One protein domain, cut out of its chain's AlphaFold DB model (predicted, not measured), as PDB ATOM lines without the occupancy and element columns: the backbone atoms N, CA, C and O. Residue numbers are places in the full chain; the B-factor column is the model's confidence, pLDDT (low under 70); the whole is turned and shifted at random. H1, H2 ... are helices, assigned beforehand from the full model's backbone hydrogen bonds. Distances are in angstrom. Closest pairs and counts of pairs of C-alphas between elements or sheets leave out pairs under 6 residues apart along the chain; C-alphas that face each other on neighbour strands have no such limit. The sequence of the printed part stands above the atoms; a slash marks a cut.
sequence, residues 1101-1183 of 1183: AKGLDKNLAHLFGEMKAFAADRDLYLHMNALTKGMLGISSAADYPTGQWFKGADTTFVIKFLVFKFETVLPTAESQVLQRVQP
ATOM      1  N   ALA A1101     158.823 237.796 250.672       38.88
ATOM      2  CA  ALA A1101     159.042 237.838 252.132       38.88
ATOM      3  C   ALA A1101     160.187 236.882 252.587       38.88
ATOM      4  O   ALA A1101     160.770 237.037 253.661       38.88
ATOM      5  N   LYS A1102     160.532 235.921 251.718       48.09
ATOM      6  CA  LYS A1102     161.695 235.024 251.731       48.09
ATOM      7  C   LYS A1102     162.956 235.599 251.050       48.09
ATOM      8  O   LYS A1102     163.829 234.825 250.677       48.09
ATOM      9  N   GLY A1103     163.100 236.918 250.877       44.47
ATOM     10  CA  GLY A1103     164.191 237.518 250.080       44.47
ATOM     11  C   GLY A1103     165.626 237.152 250.506       44.47
ATOM     12  O   GLY A1103     166.557 237.254 249.709       44.47
ATOM     13  N   LEU A1104     165.818 236.667 251.738       52.22
ATOM     14  CA  LEU A1104     167.086 236.090 252.195       52.22
ATOM     15  C   LEU A1104     167.329 234.659 251.678       52.22
ATOM     16  O   LEU A1104     168.479 234.293 251.450       52.22
ATOM     17  N   ASP A1105     166.285 233.849 251.489       66.81
ATOM     18  CA  ASP A1105     166.387 232.390 251.375       66.81
ATOM     19  C   ASP A1105     167.117 231.921 250.106       66.81
ATOM     20  O   ASP A1105     167.839 230.936 250.188       66.81
ATOM     21  N   LYS A1106     167.036 232.620 248.959       75.94
ATOM     22  CA  LYS A1106     167.851 232.256 247.772       75.94
ATOM     23  C   LYS A1106     169.354 232.435 248.035       75.94
ATOM     24  O   LYS A1106     170.149 231.554 247.717       75.94
ATOM     25  N   ASN A1107     169.739 233.540 248.676       79.69
ATOM     26  CA  ASN A1107     171.136 233.813 249.018       79.69
ATOM     27  C   ASN A1107     171.625 232.933 250.181       79.69
ATOM     28  O   ASN A1107     172.774 232.494 250.170       79.69
ATOM     29  N   LEU A1108     170.758 232.626 251.157       84.94
ATOM     30  CA  LEU A1108     171.058 231.659 252.218       84.94
ATOM     31  C   LEU A1108     171.193 230.240 251.662       84.94
ATOM     32  O   LEU A1108     172.108 229.540 252.076       84.94
ATOM     33  N   ALA A1109     170.345 229.823 250.718       83.75
ATOM     34  CA  ALA A1109     170.426 228.513 250.076       83.75
ATOM     35  C   ALA A1109     171.713 228.365 249.253       83.75
ATOM     36  O   ALA A1109     172.374 227.336 249.362       83.75
ATOM     37  N   HIS A1110     172.126 229.406 248.517       87.44
ATOM     38  CA  HIS A1110     173.435 229.428 247.855       87.44
ATOM     39  C   HIS A1110     174.576 229.301 248.875       87.44
ATOM     40  O   HIS A1110     175.389 228.384 248.780       87.44
ATOM     41  N   LEU A1111     174.607 230.166 249.898       90.94
ATOM     42  CA  LEU A1111     175.621 230.125 250.962       90.94
ATOM     43  C   LEU A1111     175.643 228.765 251.683       90.94
ATOM     44  O   LEU A1111     176.704 228.272 252.052       90.94
ATOM     45  N   PHE A1112     174.483 228.132 251.847       94.75
ATOM     46  CA  PHE A1112     174.340 226.814 252.453       94.75
ATOM     47  C   PHE A1112     174.793 225.670 251.533       94.75
ATOM     48  O   PHE A1112     175.358 224.691 252.014       94.75
ATOM     49  N   GLY A1113     174.615 225.803 250.216       93.50
ATOM     50  CA  GLY A1113     175.237 224.926 249.223       93.50
ATOM     51  C   GLY A1113     176.764 225.000 249.297       93.50
ATOM     52  O   GLY A1113     177.430 223.968 249.366       93.50
ATOM     53  N   GLU A1114     177.320 226.209 249.414       94.94
ATOM     54  CA  GLU A1114     178.757 226.404 249.652       94.94
ATOM     55  C   GLU A1114     179.216 225.827 251.003       94.94
ATOM     56  O   GLU A1114     180.297 225.243 251.082       94.94
ATOM     57  N   MET A1115     178.400 225.941 252.061       95.62
ATOM     58  CA  MET A1115     178.664 225.296 253.354       95.62
ATOM     59  C   MET A1115     178.666 223.770 253.235       95.62
ATOM     60  O   MET A1115     179.578 223.138 253.756       95.62
ATOM     61  N   LYS A1116     177.706 223.167 252.522       96.12
ATOM     62  CA  LYS A1116     177.680 221.718 252.252       96.12
ATOM     63  C   LYS A1116     178.890 221.258 251.433       96.12
ATOM     64  O   LYS A1116     179.471 220.225 251.749       96.12
ATOM     65  N   ALA A1117     179.317 222.034 250.436       95.44
ATOM     66  CA  ALA A1117     180.530 221.737 249.673       95.44
ATOM     67  C   ALA A1117     181.792 221.787 250.557       95.44
ATOM     68  O   ALA A1117     182.614 220.875 250.512       95.44
ATOM     69  N   PHE A1118     181.912 222.799 251.424       96.38
ATOM     70  CA  PHE A1118     183.000 222.896 252.407       96.38
ATOM     71  C   PHE A1118     182.949 221.791 253.479       96.38
ATOM     72  O   PHE A1118     183.994 221.339 253.944       96.38
ATOM     73  N   ALA A1119     181.751 221.328 253.854       96.56
ATOM     74  CA  ALA A1119     181.567 220.188 254.748       96.56
ATOM     75  C   ALA A1119     182.182 218.915 254.148       96.56
ATOM     76  O   ALA A1119     182.990 218.254 254.800       96.56
ATOM     77  N   ALA A1120     181.859 218.633 252.882       96.06
ATOM     78  CA  ALA A1120     182.374 217.483 252.145       96.06
ATOM     79  C   ALA A1120     183.889 217.572 251.864       96.06
ATOM     80  O   ALA A1120     184.592 216.585 252.056       96.06
ATOM     81  N   ASP A1121     184.411 218.747 251.482       96.38
ATOM     82  CA  ASP A1121     185.854 218.986 251.247       96.38
ATOM     83  C   ASP A1121     186.724 218.696 252.484       96.38
ATOM     84  O   ASP A1121     187.897 218.341 252.362       96.38
ATOM     85  N   ARG A1122     186.163 218.855 253.691       96.00
ATOM     86  CA  ARG A1122     186.905 218.789 254.962       96.00
ATOM     87  C   ARG A1122     186.520 217.636 255.881       96.00
ATOM     88  O   ARG A1122     186.994 217.627 257.016       96.00
ATOM     89  N   ASP A1123     185.688 216.709 255.409       95.25
ATOM     90  CA  ASP A1123     185.114 215.611 256.206       95.25
ATOM     91  C   ASP A1123     184.505 216.114 257.535       95.25
ATOM     92  O   ASP A1123     184.731 215.591 258.628       95.25
ATOM     93  N   LEU A1124     183.773 217.233 257.450       94.88
ATOM     94  CA  LEU A1124     183.129 217.887 258.587       94.88
ATOM     95  C   LEU A1124     181.629 217.612 258.568       94.88
ATOM     96  O   LEU A1124     180.928 218.019 257.644       94.88
ATOM     97  N   TYR A1125     181.108 217.004 259.632       93.00
ATOM     98  CA  TYR A1125     179.669 216.822 259.785       93.00
ATOM     99  C   TYR A1125     178.952 218.160 260.056       93.00
ATOM    100  O   TYR A1125     179.392 218.961 260.885       93.00
ATOM    101  N   LEU A1126     177.835 218.383 259.362       94.56
ATOM    102  CA  LEU A1126     176.997 219.580 259.445       94.56
ATOM    103  C   LEU A1126     175.611 219.171 259.963       94.56
ATOM    104  O   LEU A1126     174.922 218.401 259.299       94.56
ATOM    105  N   HIS A1127     175.205 219.651 261.147       91.69
ATOM    106  CA  HIS A1127     173.939 219.229 261.767       91.69
ATOM    107  C   HIS A1127     172.735 220.014 261.223       91.69
ATOM    108  O   HIS A1127     171.618 219.494 261.178       91.69
ATOM    109  N   MET A1128     172.944 221.262 260.792       91.88
ATOM    110  CA  MET A1128     171.909 222.056 260.129       91.88
ATOM    111  C   MET A1128     171.548 221.508 258.732       91.88
ATOM    112  O   MET A1128     172.382 221.422 257.836       91.88
ATOM    113  N   ASN A1129     170.265 221.193 258.520       92.38
ATOM    114  CA  ASN A1129     169.747 220.684 257.239       92.38
ATOM    115  C   ASN A1129     169.486 221.779 256.185       92.38
ATOM    116  O   ASN A1129     169.388 221.472 254.996       92.38
ATOM    117  N   ALA A1130     169.380 223.035 256.620       92.31
ATOM    118  CA  ALA A1130     169.228 224.233 255.798       92.31
ATOM    119  C   ALA A1130     169.813 225.446 256.541       92.31
ATOM    120  O   ALA A1130     169.885 225.439 257.769       92.31
ATOM    121  N   LEU A1131     170.145 226.519 255.819       91.38
ATOM    122  CA  LEU A1131     170.310 227.852 256.401       91.38
ATOM    123  C   LEU A1131     169.085 228.682 256.005       91.38
ATOM    124  O   LEU A1131     168.835 228.889 254.822       91.38
ATOM    125  N   THR A1132     168.291 229.123 256.980       90.44
ATOM    126  CA  THR A1132     167.031 229.854 256.746       90.44
ATOM    127  C   THR A1132     166.974 231.116 257.597       90.44
ATOM    128  O   THR A1132     167.642 231.199 258.635       90.44
ATOM    129  N   LYS A1133     166.137 232.090 257.212       84.06
ATOM    130  CA  LYS A1133     165.918 233.310 258.015       84.06
ATOM    131  C   LYS A1133     165.522 232.992 259.471       84.06
ATOM    132  O   LYS A1133     165.986 233.656 260.398       84.06
ATOM    133  N   GLY A1134     164.731 231.933 259.670       87.12
ATOM    134  CA  GLY A1134     164.354 231.415 260.990       87.12
ATOM    135  C   GLY A1134     165.538 230.850 261.781       87.12
ATOM    136  O   GLY A1134     165.697 231.184 262.951       87.12
ATOM    137  N   MET A1135     166.433 230.085 261.144       88.06
ATOM    138  CA  MET A1135     167.647 229.580 261.807       88.06
ATOM    139  C   MET A1135     168.680 230.673 262.106       88.06
ATOM    140  O   MET A1135     169.375 230.577 263.115       88.06
ATOM    141  N   LEU A1136     168.738 231.749 261.309       86.62
ATOM    142  CA  LEU A1136     169.476 232.962 261.694       86.62
ATOM    143  C   LEU A1136     168.812 233.708 262.866       86.62
ATOM    144  O   LEU A1136     169.454 234.546 263.496       86.62
ATOM    145  N   GLY A1137     167.545 233.419 263.176       86.94
ATOM    146  CA  GLY A1137     166.785 234.095 264.222       86.94
ATOM    147  C   GLY A1137     166.513 235.567 263.901       86.94
ATOM    148  O   GLY A1137     166.655 236.405 264.790       86.94
ATOM    149  N   ILE A1138     166.190 235.873 262.636       82.44
ATOM    150  CA  ILE A1138     165.850 237.219 262.143       82.44
ATOM    151  C   ILE A1138     164.333 237.318 261.949       82.44
ATOM    152  O   ILE A1138     163.800 236.854 260.937       82.44
ATOM    153  N   SER A1139     163.626 237.959 262.878       74.31
ATOM    154  CA  SER A1139     162.202 238.284 262.719       74.31
ATOM    155  C   SER A1139     162.008 239.402 261.682       74.31
ATOM    156  O   SER A1139     161.480 239.154 260.593       74.31
ATOM    157  N   SER A1140     162.520 240.602 261.957       75.81
ATOM    158  CA  SER A1140     162.504 241.790 261.094       75.81
ATOM    159  C   SER A1140     163.879 242.078 260.479       75.81
ATOM    160  O   SER A1140     164.901 241.645 260.996       75.81
ATOM    161  N   ALA A1141     163.927 242.861 259.397       61.84
ATOM    162  CA  ALA A1141     165.185 243.394 258.856       61.84
ATOM    163  C   ALA A1141     165.880 244.395 259.809       61.84
ATOM    164  O   ALA A1141     167.062 244.678 259.636       61.84
ATOM    165  N   ALA A1142     165.156 244.905 260.811       62.84
ATOM    166  CA  ALA A1142     165.695 245.740 261.885       62.84
ATOM    167  C   ALA A1142     166.251 244.936 263.082       62.84
ATOM    168  O   ALA A1142     166.916 245.514 263.942       62.84
ATOM    169  N   ASP A1143     165.986 243.626 263.157       67.44
ATOM    170  CA  ASP A1143     166.385 242.803 264.300       67.44
ATOM    171  C   ASP A1143     167.803 242.255 264.134       67.44
ATOM    172  O   ASP A1143     168.182 241.743 263.077       67.44
ATOM    173  N   TYR A1144     168.577 242.278 265.221       68.56
ATOM    174  CA  TYR A1144     169.852 241.574 265.250       68.56
ATOM    175  C   TYR A1144     169.618 240.055 265.210       68.56
ATOM    176  O   TYR A1144     168.828 239.539 266.003       68.56
ATOM    177  N   PRO A1145     170.316 239.318 264.328       76.50
ATOM    178  CA  PRO A1145     170.121 237.883 264.159       76.50
ATOM    179  C   PRO A1145     170.539 237.111 265.424       76.50
ATOM    180  O   PRO A1145     171.671 237.235 265.897       76.50
ATOM    181  N   THR A1146     169.626 236.311 265.980       81.75
ATOM    182  CA  THR A1146     169.801 235.665 267.299       81.75
ATOM    183  C   THR A1146     170.383 234.245 267.269       81.75
ATOM    184  O   THR A1146     170.912 233.796 268.288       81.75
ATOM    185  N   GLY A1147     170.332 233.553 266.123       83.19
ATOM    186  CA  GLY A1147     170.883 232.204 265.916       83.19
ATOM    187  C   GLY A1147     170.152 231.083 266.674       83.19
ATOM    188  O   GLY A1147     170.399 230.853 267.859       83.19
ATOM    189  N   GLN A1148     169.299 230.330 265.968       86.44
ATOM    190  CA  GLN A1148     168.544 229.181 266.506       86.44
ATOM    191  C   GLN A1148     169.145 227.801 266.151       86.44
ATOM    192  O   GLN A1148     168.526 226.775 266.421       86.44
ATOM    193  N   TRP A1149     170.340 227.744 265.554       88.50
ATOM    194  CA  TRP A1149     171.052 226.484 265.285       88.50
ATOM    195  C   TRP A1149     171.741 225.905 266.537       88.50
ATOM    196  O   TRP A1149     171.813 226.555 267.586       88.50
ATOM    197  N   PHE A1150     172.285 224.683 266.446       86.00
ATOM    198  CA  PHE A1150     172.904 224.021 267.597       86.00
ATOM    199  C   PHE A1150     174.235 224.687 267.987       86.00
ATOM    200  O   PHE A1150     175.258 224.539 267.315       86.00
ATOM    201  N   LYS A1151     174.229 225.437 269.097       83.31
ATOM    202  CA  LYS A1151     175.279 226.419 269.427       83.31
ATOM    203  C   LYS A1151     176.700 225.861 269.590       83.31
ATOM    204  O   LYS A1151     177.637 226.647 269.485       83.31
ATOM    205  N   GLY A1152     176.870 224.556 269.803       90.88
ATOM    206  CA  GLY A1152     178.178 223.893 269.811       90.88
ATOM    207  C   GLY A1152     178.699 223.597 268.400       90.88
ATOM    208  O   GLY A1152     179.513 224.343 267.850       90.88
ATOM    209  N   ALA A1153     178.243 222.484 267.820       87.19
ATOM    210  CA  ALA A1153     178.775 221.950 266.566       87.19
ATOM    211  C   ALA A1153     178.536 222.875 265.357       87.19
ATOM    212  O   ALA A1153     179.497 223.228 264.672       87.19
ATOM    213  N   ASP A1154     177.299 223.337 265.133       91.00
ATOM    214  CA  ASP A1154     176.971 224.182 263.974       91.00
ATOM    215  C   ASP A1154     177.684 225.543 264.037       91.00
ATOM    216  O   ASP A1154     178.201 226.004 263.025       91.00
ATOM    217  N   THR A1155     177.805 226.175 265.212       91.06
ATOM    218  CA  THR A1155     178.576 227.433 265.339       91.06
ATOM    219  C   THR A1155     180.054 227.212 265.031       91.06
ATOM    220  O   THR A1155     180.665 228.014 264.325       91.06
ATOM    221  N   THR A1156     180.630 226.110 265.520       92.31
ATOM    222  CA  THR A1156     182.030 225.746 265.246       92.31
ATOM    223  C   THR A1156     182.252 225.487 263.755       92.31
ATOM    224  O   THR A1156     183.274 225.897 263.201       92.31
ATOM    225  N   PHE A1157     181.281 224.862 263.083       94.12
ATOM    226  CA  PHE A1157     181.282 224.698 261.633       94.12
ATOM    227  C   PHE A1157     181.202 226.048 260.905       94.12
ATOM    228  O   PHE A1157     182.047 226.340 260.059       94.12
ATOM    229  N   VAL A1158     180.225 226.893 261.254       92.38
ATOM    230  CA  VAL A1158     180.013 228.218 260.645       92.38
ATOM    231  C   VAL A1158     181.267 229.086 260.772       92.38
ATOM    232  O   VAL A1158     181.660 229.725 259.801       92.38
ATOM    233  N   ILE A1159     181.957 229.053 261.919       93.81
ATOM    234  CA  ILE A1159     183.248 229.733 262.106       93.81
ATOM    235  C   ILE A1159     184.301 229.208 261.119       93.81
ATOM    236  O   ILE A1159     184.940 230.012 260.439       93.81
ATOM    237  N   LYS A1160     184.474 227.882 261.000       94.06
ATOM    238  CA  LYS A1160     185.435 227.278 260.055       94.06
ATOM    239  C   LYS A1160     185.127 227.661 258.602       94.06
ATOM    240  O   LYS A1160     186.045 228.006 257.862       94.06
ATOM    241  N   PHE A1161     183.851 227.656 258.218       95.31
ATOM    242  CA  PHE A1161     183.403 228.063 256.884       95.31
ATOM    243  C   PHE A1161     183.639 229.557 256.611       95.31
ATOM    244  O   PHE A1161     184.143 229.908 255.546       95.31
ATOM    245  N   LEU A1162     183.338 230.439 257.573       92.75
ATOM    246  CA  LEU A1162     183.629 231.872 257.457       92.75
ATOM    247  C   LEU A1162     185.132 232.126 257.287       92.75
ATOM    248  O   LEU A1162     185.515 232.899 256.412       92.75
ATOM    249  N   VAL A1163     185.985 231.454 258.072       93.38
ATOM    250  CA  VAL A1163     187.450 231.546 257.932       93.38
ATOM    251  C   VAL A1163     187.888 231.105 256.534       93.38
ATOM    252  O   VAL A1163     188.559 231.875 255.853       93.38
ATOM    253  N   PHE A1164     187.423 229.949 256.053       93.44
ATOM    254  CA  PHE A1164     187.690 229.481 254.687       93.44
ATOM    255  C   PHE A1164     187.226 230.476 253.608       93.44
ATOM    256  O   PHE A1164     187.942 230.716 252.633       93.44
ATOM    257  N   LYS A1165     186.058 231.107 253.782       91.75
ATOM    258  CA  LYS A1165     185.560 232.142 252.863       91.75
ATOM    259  C   LYS A1165     186.427 233.399 252.878       91.75
ATOM    260  O   LYS A1165     186.714 233.928 251.809       91.75
ATOM    261  N   PHE A1166     186.919 233.848 254.032       86.75
ATOM    262  CA  PHE A1166     187.886 234.952 254.082       86.75
ATOM    263  C   PHE A1166     189.241 234.564 253.464       86.75
ATOM    264  O   PHE A1166     189.779 235.333 252.670       86.75
ATOM    265  N   GLU A1167     189.758 233.367 253.747       88.62
ATOM    266  CA  GLU A1167     191.028 232.861 253.199       88.62
ATOM    267  C   GLU A1167     191.002 232.640 251.677       88.62
ATOM    268  O   GLU A1167     192.046 232.731 251.036       88.62
ATOM    269  N   THR A1168     189.836 232.386 251.076       86.31
ATOM    270  CA  THR A1168     189.688 232.204 249.617       86.31
ATOM    271  C   THR A1168     189.319 233.493 248.875       86.31
ATOM    272  O   THR A1168     189.855 233.764 247.796       86.31
ATOM    273  N   VAL A1169     188.441 234.326 249.444       79.00
ATOM    274  CA  VAL A1169     187.970 235.558 248.786       79.00
ATOM    275  C   VAL A1169     188.992 236.694 248.903       79.00
ATOM    276  O   VAL A1169     189.247 237.372 247.906       79.00
ATOM    277  N   LEU A1170     189.622 236.900 250.067       69.12
ATOM    278  CA  LEU A1170     190.498 238.064 250.278       69.12
ATOM    279  C   LEU A1170     191.763 238.060 249.395       69.12
ATOM    280  O   LEU A1170     192.022 239.093 248.777       69.12
ATOM    281  N   PRO A1171     192.514 236.948 249.219       75.69
ATOM    282  CA  PRO A1171     193.673 236.940 248.318       75.69
ATOM    283  C   PRO A1171     193.278 237.139 246.852       75.69
ATOM    284  O   PRO A1171     194.040 237.711 246.070       75.69
ATOM    285  N   THR A1172     192.072 236.702 246.476       61.28
ATOM    286  CA  THR A1172     191.507 236.918 245.139       61.28
ATOM    287  C   THR A1172     191.191 238.400 244.920       61.28
ATOM    288  O   THR A1172     191.565 238.957 243.888       61.28
ATOM    289  N   ALA A1173     190.588 239.067 245.911       56.00
ATOM    290  CA  ALA A1173     190.325 240.504 245.884       56.00
ATOM    291  C   ALA A1173     191.624 241.334 245.851       56.00
ATOM    292  O   ALA A1173     191.771 242.192 244.980       56.00
ATOM    293  N   GLU A1174     192.605 241.042 246.716       57.97
ATOM    294  CA  GLU A1174     193.916 241.712 246.682       57.97
ATOM    295  C   GLU A1174     194.625 241.507 245.337       57.97
ATOM    296  O   GLU A1174     195.171 242.461 244.782       57.97
ATOM    297  N   SER A1175     194.567 240.301 244.761       59.44
ATOM    298  CA  SER A1175     195.163 240.013 243.449       59.44
ATOM    299  C   SER A1175     194.494 240.798 242.317       59.44
ATOM    300  O   SER A1175     195.192 241.347 241.465       59.44
ATOM    301  N   GLN A1176     193.160 240.911 242.315       55.06
ATOM    302  CA  GLN A1176     192.432 241.712 241.322       55.06
ATOM    303  C   GLN A1176     192.692 243.217 241.487       55.06
ATOM    304  O   GLN A1176     192.874 243.918 240.490       55.06
ATOM    305  N   VAL A1177     192.768 243.721 242.723       56.31
ATOM    306  CA  VAL A1177     193.144 245.119 242.997       56.31
ATOM    307  C   VAL A1177     194.581 245.387 242.545       56.31
ATOM    308  O   VAL A1177     194.824 246.378 241.863       56.31
ATOM    309  N   LEU A1178     195.528 244.492 242.836       51.81
ATOM    310  CA  LEU A1178     196.920 244.623 242.393       51.81
ATOM    311  C   LEU A1178     197.057 244.560 240.865       51.81
ATOM    312  O   LEU A1178     197.816 245.349 240.307       51.81
ATOM    313  N   GLN A1179     196.298 243.699 240.177       56.91
ATOM    314  CA  GLN A1179     196.251 243.672 238.708       56.91
ATOM    315  C   GLN A1179     195.659 244.959 238.114       56.91
ATOM    316  O   GLN A1179     196.158 245.435 237.100       56.91
ATOM    317  N   ARG A1180     194.649 245.566 238.755       51.19
ATOM    318  CA  ARG A1180     194.056 246.853 238.332       51.19
ATOM    319  C   ARG A1180     194.900 248.087 238.693       51.19
ATOM    320  O   ARG A1180     194.581 249.185 238.245       51.19
ATOM    321  N   VAL A1181     195.941 247.931 239.517       53.44
ATOM    322  CA  VAL A1181     196.801 249.026 240.020       53.44
ATOM    323  C   VAL A1181     198.223 248.987 239.428       53.44
ATOM    324  O   VAL A1181     198.989 249.934 239.625       53.44
ATOM    325  N   GLN A1182     198.582 247.960 238.646       35.59
ATOM    326  CA  GLN A1182     199.766 248.019 237.779       35.59
ATOM    327  C   GLN A1182     199.433 248.738 236.452       35.59
ATOM    328  O   GLN A1182     198.434 248.384 235.827       35.59
ATOM    329  N   PRO A1183     200.222 249.755 236.046       41.94
ATOM    330  CA  PRO A1183     200.006 250.543 234.826       41.94
ATOM    331  C   PRO A1183     200.722 249.987 233.582       41.94
ATOM    332  O   PRO A1183     201.760 249.305 233.746       41.94
TER     333      PRO A1183
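Overview. This is residues 1101 to 1183 of the 1183 residues of an uncharacterized protein of Symbiodinium microadriaticum (UniProt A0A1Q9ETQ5). A body made of H1, a long looping link and the first part of the long helix H2 has one arm: H2 crosses H1 nearly at a right angle, and residues 1166 to 1183 stick out free. The printed part has 83 residues, with H1 then H2, no named strand, class all helix. It is loose, radius of gyration of the C-alphas 15.7 A, spanning 49 by 35 by 19 A.

Along the chain. H1, residues 1105 to 1121, begins at C-alpha 1105 (166.387, 232.390, 251.375) and is 23.6 A long. H2, residues 1153 to 1181, is 42.0 A long and ends at C-alpha 1181 (196.801, 249.026, 240.020).

Arrangement. H1 and H2 only just touch, with 3 pairs of C-alphas within 8 A, through residues 1115 to 1118 and 1158 to 1161 alone. The closest C-alphas, of Met 1115 and Phe 1161, are 6.5 A apart. Their lines are about perpendicular, at 82 degrees. Every O i to N i+4 pair is within hydrogen-bond range in H1, and 23 of 25 in H2.

Size, cuts and confidence. The C-alphas farthest apart, of Phe 1150 and Pro 1183, are 50.1 A apart. The printed part has no cut. The link, residues 1122 to 1152, is long. The model's pLDDT is under 70 at residues 1101 to 1105, 1141 to 1144, 1170 and 1172 to 1183.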